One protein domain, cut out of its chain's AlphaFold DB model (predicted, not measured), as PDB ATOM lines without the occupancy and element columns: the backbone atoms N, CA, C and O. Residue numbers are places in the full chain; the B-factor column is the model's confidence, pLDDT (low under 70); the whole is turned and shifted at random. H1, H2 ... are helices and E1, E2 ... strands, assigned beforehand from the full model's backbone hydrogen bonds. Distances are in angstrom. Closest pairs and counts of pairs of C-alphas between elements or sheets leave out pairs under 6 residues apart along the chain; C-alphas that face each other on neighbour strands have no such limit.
ATOM      1  N   ASP A  12      20.556  -6.192 -41.481       92.81
ATOM      2  CA  ASP A  12      19.581  -7.246 -41.788       92.81
ATOM      3  C   ASP A  12      19.167  -8.024 -40.538       92.81
ATOM      4  O   ASP A  12      17.989  -8.331 -40.348       92.81
ATOM      5  N   VAL A  13      20.121  -8.353 -39.660       92.81
ATOM      6  CA  VAL A  13      19.809  -9.049 -38.407       92.81
ATOM      7  C   VAL A  13      18.949  -8.164 -37.509       92.81
ATOM      8  O   VAL A  13      17.997  -8.669 -36.913       92.81
ATOM      9  N   ILE A  14      19.234  -6.863 -37.443       92.19
ATOM     10  CA  ILE A  14      18.467  -5.895 -36.649       92.19
ATOM     11  C   ILE A  14      17.041  -5.752 -37.196       92.19
ATOM     12  O   ILE A  14      16.083  -5.985 -36.457       92.19
ATOM     13  N   VAL A  15      16.887  -5.448 -38.488       94.44
ATOM     14  CA  VAL A  15      15.584  -5.254 -39.147       94.44
ATOM     15  C   VAL A  15      14.712  -6.498 -38.993       94.44
ATOM     16  O   VAL A  15      13.585  -6.405 -38.509       94.44
ATOM     17  N   ASN A  16      15.255  -7.683 -39.294       92.44
ATOM     18  CA  ASN A  16      14.517  -8.941 -39.163       92.44
ATOM     19  C   ASN A  16      14.121  -9.250 -37.711       92.44
ATOM     20  O   ASN A  16      13.075  -9.847 -37.463       92.44
ATOM     21  N   SER A  17      14.948  -8.857 -36.740       92.94
ATOM     22  CA  SER A  17      14.646  -9.051 -35.317       92.94
ATOM     23  C   SER A  17      13.489  -8.158 -34.858       92.94
ATOM     24  O   SER A  17      12.610  -8.615 -34.129       92.94
ATOM     25  N   ILE A  18      13.434  -6.909 -35.330       92.56
ATOM     26  CA  ILE A  18      12.333  -5.983 -35.032       92.56
ATOM     27  C   ILE A  18      11.046  -6.451 -35.721       92.56
ATOM     28  O   ILE A  18      10.027  -6.614 -35.046       92.56
ATOM     29  N   ALA A  19      11.107  -6.747 -37.023       93.94
ATOM     30  CA  ALA A  19       9.965  -7.188 -37.828       93.94
ATOM     31  C   ALA A  19       9.336  -8.502 -37.326       93.94
ATOM     32  O   ALA A  19       8.138  -8.723 -37.473       93.94
ATOM     33  N   ALA A  20      10.111  -9.367 -36.665       92.88
ATOM     34  CA  ALA A  20       9.584 -10.578 -36.037       92.88
ATOM     35  C   ALA A  20       8.674 -10.301 -34.819       92.88
ATOM     36  O   ALA A  20       8.127 -11.236 -34.228       92.88
ATOM     37  N   THR A  21       8.519  -9.041 -34.397       91.38
ATOM     38  CA  THR A  21       7.754  -8.687 -33.204       91.38
ATOM     39  C   THR A  21       6.251  -8.781 -33.407       91.38
ATOM     40  O   THR A  21       5.646  -8.013 -34.151       91.38
ATOM     41  N   THR A  22       5.646  -9.705 -32.659       92.44
ATOM     42  CA  THR A  22       4.201  -9.842 -32.515       92.44
ATOM     43  C   THR A  22       3.807  -9.848 -31.039       92.44
ATOM     44  O   THR A  22       4.577 -10.279 -30.174       92.44
ATOM     45  N   THR A  23       2.612  -9.348 -30.728       92.31
ATOM     46  CA  THR A  23       2.058  -9.372 -29.363       92.31
ATOM     47  C   THR A  23       0.901 -10.358 -29.258       92.31
ATOM     48  O   THR A  23       0.253 -10.692 -30.247       92.31
ATOM     49  N   ARG A  24       0.589 -10.792 -28.029       94.38
ATOM     50  CA  ARG A  24      -0.556 -11.680 -27.755       94.38
ATOM     51  C   ARG A  24      -1.898 -11.092 -28.194       94.38
ATOM     52  O   ARG A  24      -2.818 -11.846 -28.475       94.38
ATOM     53  N   THR A  25      -2.008  -9.767 -28.228       95.25
ATOM     54  CA  THR A  25      -3.214  -9.039 -28.639       95.25
ATOM     55  C   THR A  25      -3.249  -8.752 -30.141       95.25
ATOM     56  O   THR A  25      -4.130  -8.031 -30.593       95.25
ATOM     57  N   GLY A  26      -2.311  -9.300 -30.922       94.50
ATOM     58  CA  GLY A  26      -2.354  -9.266 -32.385       94.50
ATOM     59  C   GLY A  26      -1.604  -8.113 -33.055       94.50
ATOM     60  O   GLY A  26      -1.646  -8.021 -34.275       94.50
ATOM     61  N   LEU A  27      -0.889  -7.256 -32.312       95.38
ATOM     62  CA  LEU A  27      -0.002  -6.261 -32.937       95.38
ATOM     63  C   LEU A  27       1.109  -6.975 -33.718       95.38
ATOM     64  O   LEU A  27       1.770  -7.848 -33.151       95.38
ATOM     65  N   THR A  28       1.342  -6.558 -34.960       94.81
ATOM     66  CA  THR A  28       2.473  -6.960 -35.805       94.81
ATOM     67  C   THR A  28       3.331  -5.739 -36.128       94.81
ATOM     68  O   THR A  28       2.817  -4.630 -36.269       94.81
ATOM     69  N   VAL A  29       4.648  -5.929 -36.211       94.38
ATOM     70  CA  VAL A  29       5.603  -4.852 -36.503       94.38
ATOM     71  C   VAL A  29       6.141  -5.006 -37.921       94.38
ATOM     72  O   VAL A  29       6.595  -6.081 -38.303       94.38
ATOM     73  N   HIS A  30       6.125  -3.918 -38.688       95.88
ATOM     74  CA  HIS A  30       6.869  -3.801 -39.939       95.88
ATOM     75  C   HIS A  30       8.136  -2.982 -39.686       95.88
ATOM     76  O   HIS A  30       8.084  -1.965 -38.996       95.88
ATOM     77  N   ALA A  31       9.265  -3.438 -40.219       95.38
ATOM     78  CA  ALA A  31      10.532  -2.728 -40.148       95.38
ATOM     79  C   ALA A  31      11.272  -2.893 -41.472       95.38
ATOM     80  O   ALA A  31      11.269  -3.978 -42.055       95.38
ATOM     81  N   GLU A  32      11.930  -1.826 -41.904       95.88
ATOM     82  CA  GLU A  32      12.737  -1.790 -43.115       95.88
ATOM     83  C   GLU A  32      13.991  -0.944 -42.889       95.88
ATOM     84  O   GLU A  32      14.037  -0.099 -41.992       95.88
ATOM     85  N   LEU A  33      15.027  -1.213 -43.681       95.69
ATOM     86  CA  LEU A  33      16.207  -0.364 -43.735       95.69
ATOM     87  C   LEU A  33      15.919   0.800 -44.680       95.69
ATOM     88  O   LEU A  33      15.668   0.574 -45.863       95.69
ATOM     89  N   ASP A  34      16.024   2.023 -44.173       94.00
ATOM     90  CA  ASP A  34      16.033   3.224 -44.999       94.00
ATOM     91  C   ASP A  34      17.486   3.613 -45.334       94.00
ATOM     92  O   ASP A  34      18.234   3.994 -44.429       94.00
ATOM     93  N   PRO A  35      17.927   3.494 -46.603       93.81
ATOM     94  CA  PRO A  35      19.272   3.877 -47.024       93.81
ATOM     95  C   PRO A  35      19.398   5.379 -47.335       93.81
ATOM     96  O   PRO A  35      20.436   5.798 -47.847       93.81
ATOM     97  N   GLY A  36      18.344   6.171 -47.112       94.44
ATOM     98  CA  GLY A  36      18.343   7.607 -47.355       94.44
ATOM     99  C   GLY A  36      19.457   8.332 -46.604       94.44
ATOM    100  O   GLY A  36      19.724   8.075 -45.428       94.44
ATOM    101  N   LYS A  43      18.782  23.134 -37.958       89.25
ATOM    102  CA  LYS A  43      18.355  23.750 -36.699       89.25
ATOM    103  C   LYS A  43      16.852  23.983 -36.736       89.25
ATOM    104  O   LYS A  43      16.367  24.712 -37.594       89.25
ATOM    105  N   VAL A  44      16.149  23.399 -35.776       88.62
ATOM    106  CA  VAL A  44      14.749  23.712 -35.481       88.62
ATOM    107  C   VAL A  44      14.746  24.652 -34.283       88.62
ATOM    108  O   VAL A  44      15.477  24.406 -33.322       88.62
ATOM    109  N   THR A  45      14.006  25.758 -34.356       93.56
ATOM    110  CA  THR A  45      13.971  26.718 -33.246       93.56
ATOM    111  C   THR A  45      13.051  26.223 -32.131       93.56
ATOM    112  O   THR A  45      12.099  25.490 -32.396       93.56
ATOM    113  N   ASP A  46      13.283  26.665 -30.890       89.94
ATOM    114  CA  ASP A  46      12.391  26.342 -29.764       89.94
ATOM    115  C   ASP A  46      10.948  26.768 -30.063       89.94
ATOM    116  O   ASP A  46      10.010  26.019 -29.821       89.94
ATOM    117  N   ARG A  47      10.779  27.919 -30.728       92.88
ATOM    118  CA  ARG A  47       9.475  28.408 -31.191       92.88
ATOM    119  C   ARG A  47       8.779  27.424 -32.135       92.88
ATOM    120  O   ARG A  47       7.563  27.278 -32.046       92.88
ATOM    121  N   ASP A  48       9.512  26.796 -33.053       92.38
ATOM    122  CA  ASP A  48       8.928  25.837 -33.996       92.38
ATOM    123  C   ASP A  48       8.477  24.559 -33.277       92.38
ATOM    124  O   ASP A  48       7.429  24.010 -33.610       92.38
ATOM    125  N   ILE A  49       9.235  24.108 -32.269       90.56
ATOM    126  CA  ILE A  49       8.862  22.966 -31.423       90.56
ATOM    127  C   ILE A  49       7.652  23.307 -30.545       90.56
ATOM    128  O   ILE A  49       6.714  22.512 -30.478       90.56
ATOM    129  N   ASP A  50       7.637  24.488 -29.925       89.50
ATOM    130  CA  ASP A  50       6.550  24.961 -29.057       89.50
ATOM    131  C   ASP A  50       5.234  25.175 -29.819       89.50
ATOM    132  O   ASP A  50       4.151  25.084 -29.242       89.50
ATOM    133  N   ALA A  51       5.309  25.444 -31.125       91.69
ATOM    134  CA  ALA A  51       4.139  25.574 -31.987       91.69
ATOM    135  C   ALA A  51       3.476  24.225 -32.325       91.69
ATOM    136  O   ALA A  51       2.352  24.206 -32.836       91.69
ATOM    137  N   LEU A  52       4.147  23.094 -32.074       91.50
ATOM    138  CA  LEU A  52       3.577  21.778 -32.343       91.50
ATOM    139  C   LEU A  52       2.457  21.466 -31.336       91.50
ATOM    140  O   LEU A  52       2.640  21.655 -30.134       91.50
ATOM    141  N   PRO A  53       1.320  20.899 -31.780       93.25
ATOM    142  CA  PRO A  53       0.267  20.402 -30.893       93.25
ATOM    143  C   PRO A  53       0.712  19.094 -30.205       93.25
ATOM    144  O   PRO A  53       0.222  18.001 -30.504       93.25
ATOM    145  N   MET A  54       1.694  19.210 -29.310       93.31
ATOM    146  CA  MET A  54       2.403  18.112 -28.664       93.31
ATOM    147  C   MET A  54       2.022  17.994 -27.186       93.31
ATOM    148  O   MET A  54       2.125  18.949 -26.422       93.31
ATOM    149  N   HIS A  55       1.658  16.788 -26.757       95.19
ATOM    150  CA  HIS A  55       1.454  16.449 -25.353       95.19
ATOM    151  C   HIS A  55       2.570  15.518 -24.862       95.19
ATOM    152  O   HIS A  55       2.645  14.354 -25.267       95.19
ATOM    153  N   ARG A  56       3.436  16.015 -23.973       95.62
ATOM    154  CA  ARG A  56       4.537  15.240 -23.379       95.62
ATOM    155  C   ARG A  56       4.030  14.333 -22.261       95.62
ATOM    156  O   ARG A  56       3.199  14.726 -21.446       95.62
ATOM    157  N   HIS A  57       4.521  13.099 -22.215       97.25
ATOM    158  CA  HIS A  57       4.112  12.123 -21.205       97.25
ATOM    159  C   HIS A  57       4.964  12.253 -19.940       97.25
ATOM    160  O   HIS A  57       6.127  12.642 -19.992       97.25
ATOM    161  N   ARG A  58       4.411  11.861 -18.782       97.06
ATOM    162  CA  ARG A  58       5.136  11.913 -17.495       97.06
ATOM    163  C   ARG A  58       6.421  11.078 -17.494       97.06
ATOM    164  O   ARG A  58       7.382  11.406 -16.811       97.06
ATOM    165  N   PHE A  59       6.405   9.956 -18.213       95.44
ATOM    166  CA  PHE A  59       7.532   9.041 -18.293       95.44
ATOM    167  C   PHE A  59       8.346   9.393 -19.529       95.44
ATOM    168  O   PHE A  59       7.926   9.100 -20.648       95.44
ATOM    169  N   HIS A  60       9.485  10.037 -19.287       95.12
ATOM    170  CA  HIS A  60      10.401  10.540 -20.300       95.12
ATOM    171  C   HIS A  60       9.765  11.425 -21.384       95.12
ATOM    172  O   HIS A  60       9.940  11.187 -22.578       95.12
ATOM    173  N   GLY A  61       9.085  12.496 -20.973       93.19
ATOM    174  CA  GLY A  61       8.472  13.471 -21.885       93.19
ATOM    175  C   GLY A  61       9.428  14.135 -22.885       93.19
ATOM    176  O   GLY A  61       8.965  14.721 -23.857       93.19
ATOM    177  N   GLU A  62      10.742  14.020 -22.683       92.25
ATOM    178  CA  GLU A  62      11.764  14.463 -23.642       92.25
ATOM    179  C   GLU A  62      11.745  13.690 -24.966       92.25
ATOM    180  O   GLU A  62      12.152  14.228 -25.988       92.25
ATOM    181  N   TRP A  63      11.250  12.450 -24.971       94.69
ATOM    182  CA  TRP A  63      11.133  11.632 -26.188       94.69
ATOM    183  C   TRP A  63       9.807  10.878 -26.303       94.69
ATOM    184  O   TRP A  63       9.481  10.357 -27.367       94.69
ATOM    185  N   ASN A  64       9.018  10.834 -25.231       96.06
ATOM    186  CA  ASN A  64       7.713  10.199 -25.198       96.06
ATOM    187  C   ASN A  64       6.608  11.258 -25.204       96.06
ATOM    188  O   ASN A  64       6.284  11.869 -24.179       96.06
ATOM    189  N   TYR A  65       6.032  11.487 -26.377       96.56
ATOM    190  CA  TYR A  65       5.012  12.501 -26.594       96.56
ATOM    191  C   TYR A  65       3.963  12.035 -27.605       96.56
ATOM    192  O   TYR A  65       4.173  11.110 -28.387       96.56
ATOM    193  N   THR A  66       2.812  12.702 -27.597       95.81
ATOM    194  CA  THR A  66       1.740  12.519 -28.580       95.81
ATOM    195  C   THR A  66       1.594  13.795 -29.396       95.81
ATOM    196  O   THR A  66       1.456  14.871 -28.826       95.81
ATOM    197  N   LEU A  67       1.624  13.672 -30.724       94.31
ATOM    198  CA  LEU A  67       1.299  14.760 -31.644       94.31
ATOM    199  C   LEU A  67      -0.154  14.625 -32.087       94.31
ATOM    200  O   LEU A  67      -0.565  13.568 -32.569       94.31
ATOM    201  N   HIS A  68      -0.921  15.697 -31.935       92.00
ATOM    202  CA  HIS A  68      -2.289  15.760 -32.429       92.00
ATOM    203  C   HIS A  68      -2.309  16.333 -33.850       92.00
ATOM    204  O   HIS A  68      -1.497  17.201 -34.175       92.00
TER     205      HIS A  68
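This is residues 12 to 36 and 43 to 68 of the 103 residues of the protein "Rhodopirellula transposase" of Streptomyces scabiei (UniProt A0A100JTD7). With little regular structure, the printed part makes two pieces separated by a cut: a small hairpin of E1 and E2 with short helix H2 leading into it, and helix H1 with a long loop, residues 20 to 36, that runs out and folds back past H1. The 51 printed residues follow the order H1, H2, E1, E2; the sheet E1 - E2 is antiparallel, the class mixed, with 19 residues in named elements. The whole is extended, radius of gyration of the C-alphas 16.1 A, spanning 39 by 32 by 18 A.

Find E1, residues 54 to 56, 6.4 A long, from C-alpha 54 at (2.403, 18.112, -28.664). E2 is residues 65 to 67, 6.7 A; H2 is residues 46 to 50, 6.0 A. H1, residues 12 to 19, runs 10.4 A from C-alpha 12 at (19.581, -7.246, -41.788).

In the hairpin, N 55 and O 66 are 2.8 A apart, within hydrogen-bond range; the strand directions differ by 165 degrees. A tight link joins H2 to E1. H1 is apart from H2, E1 and E2. In H1 and H2 every O i to N i+4 pair is within hydrogen-bond range.

Residues 37 to 42 are not printed; C-alphas 36 and 43 are 19.3 A apart. No printed residue is under 70 in pLDDT.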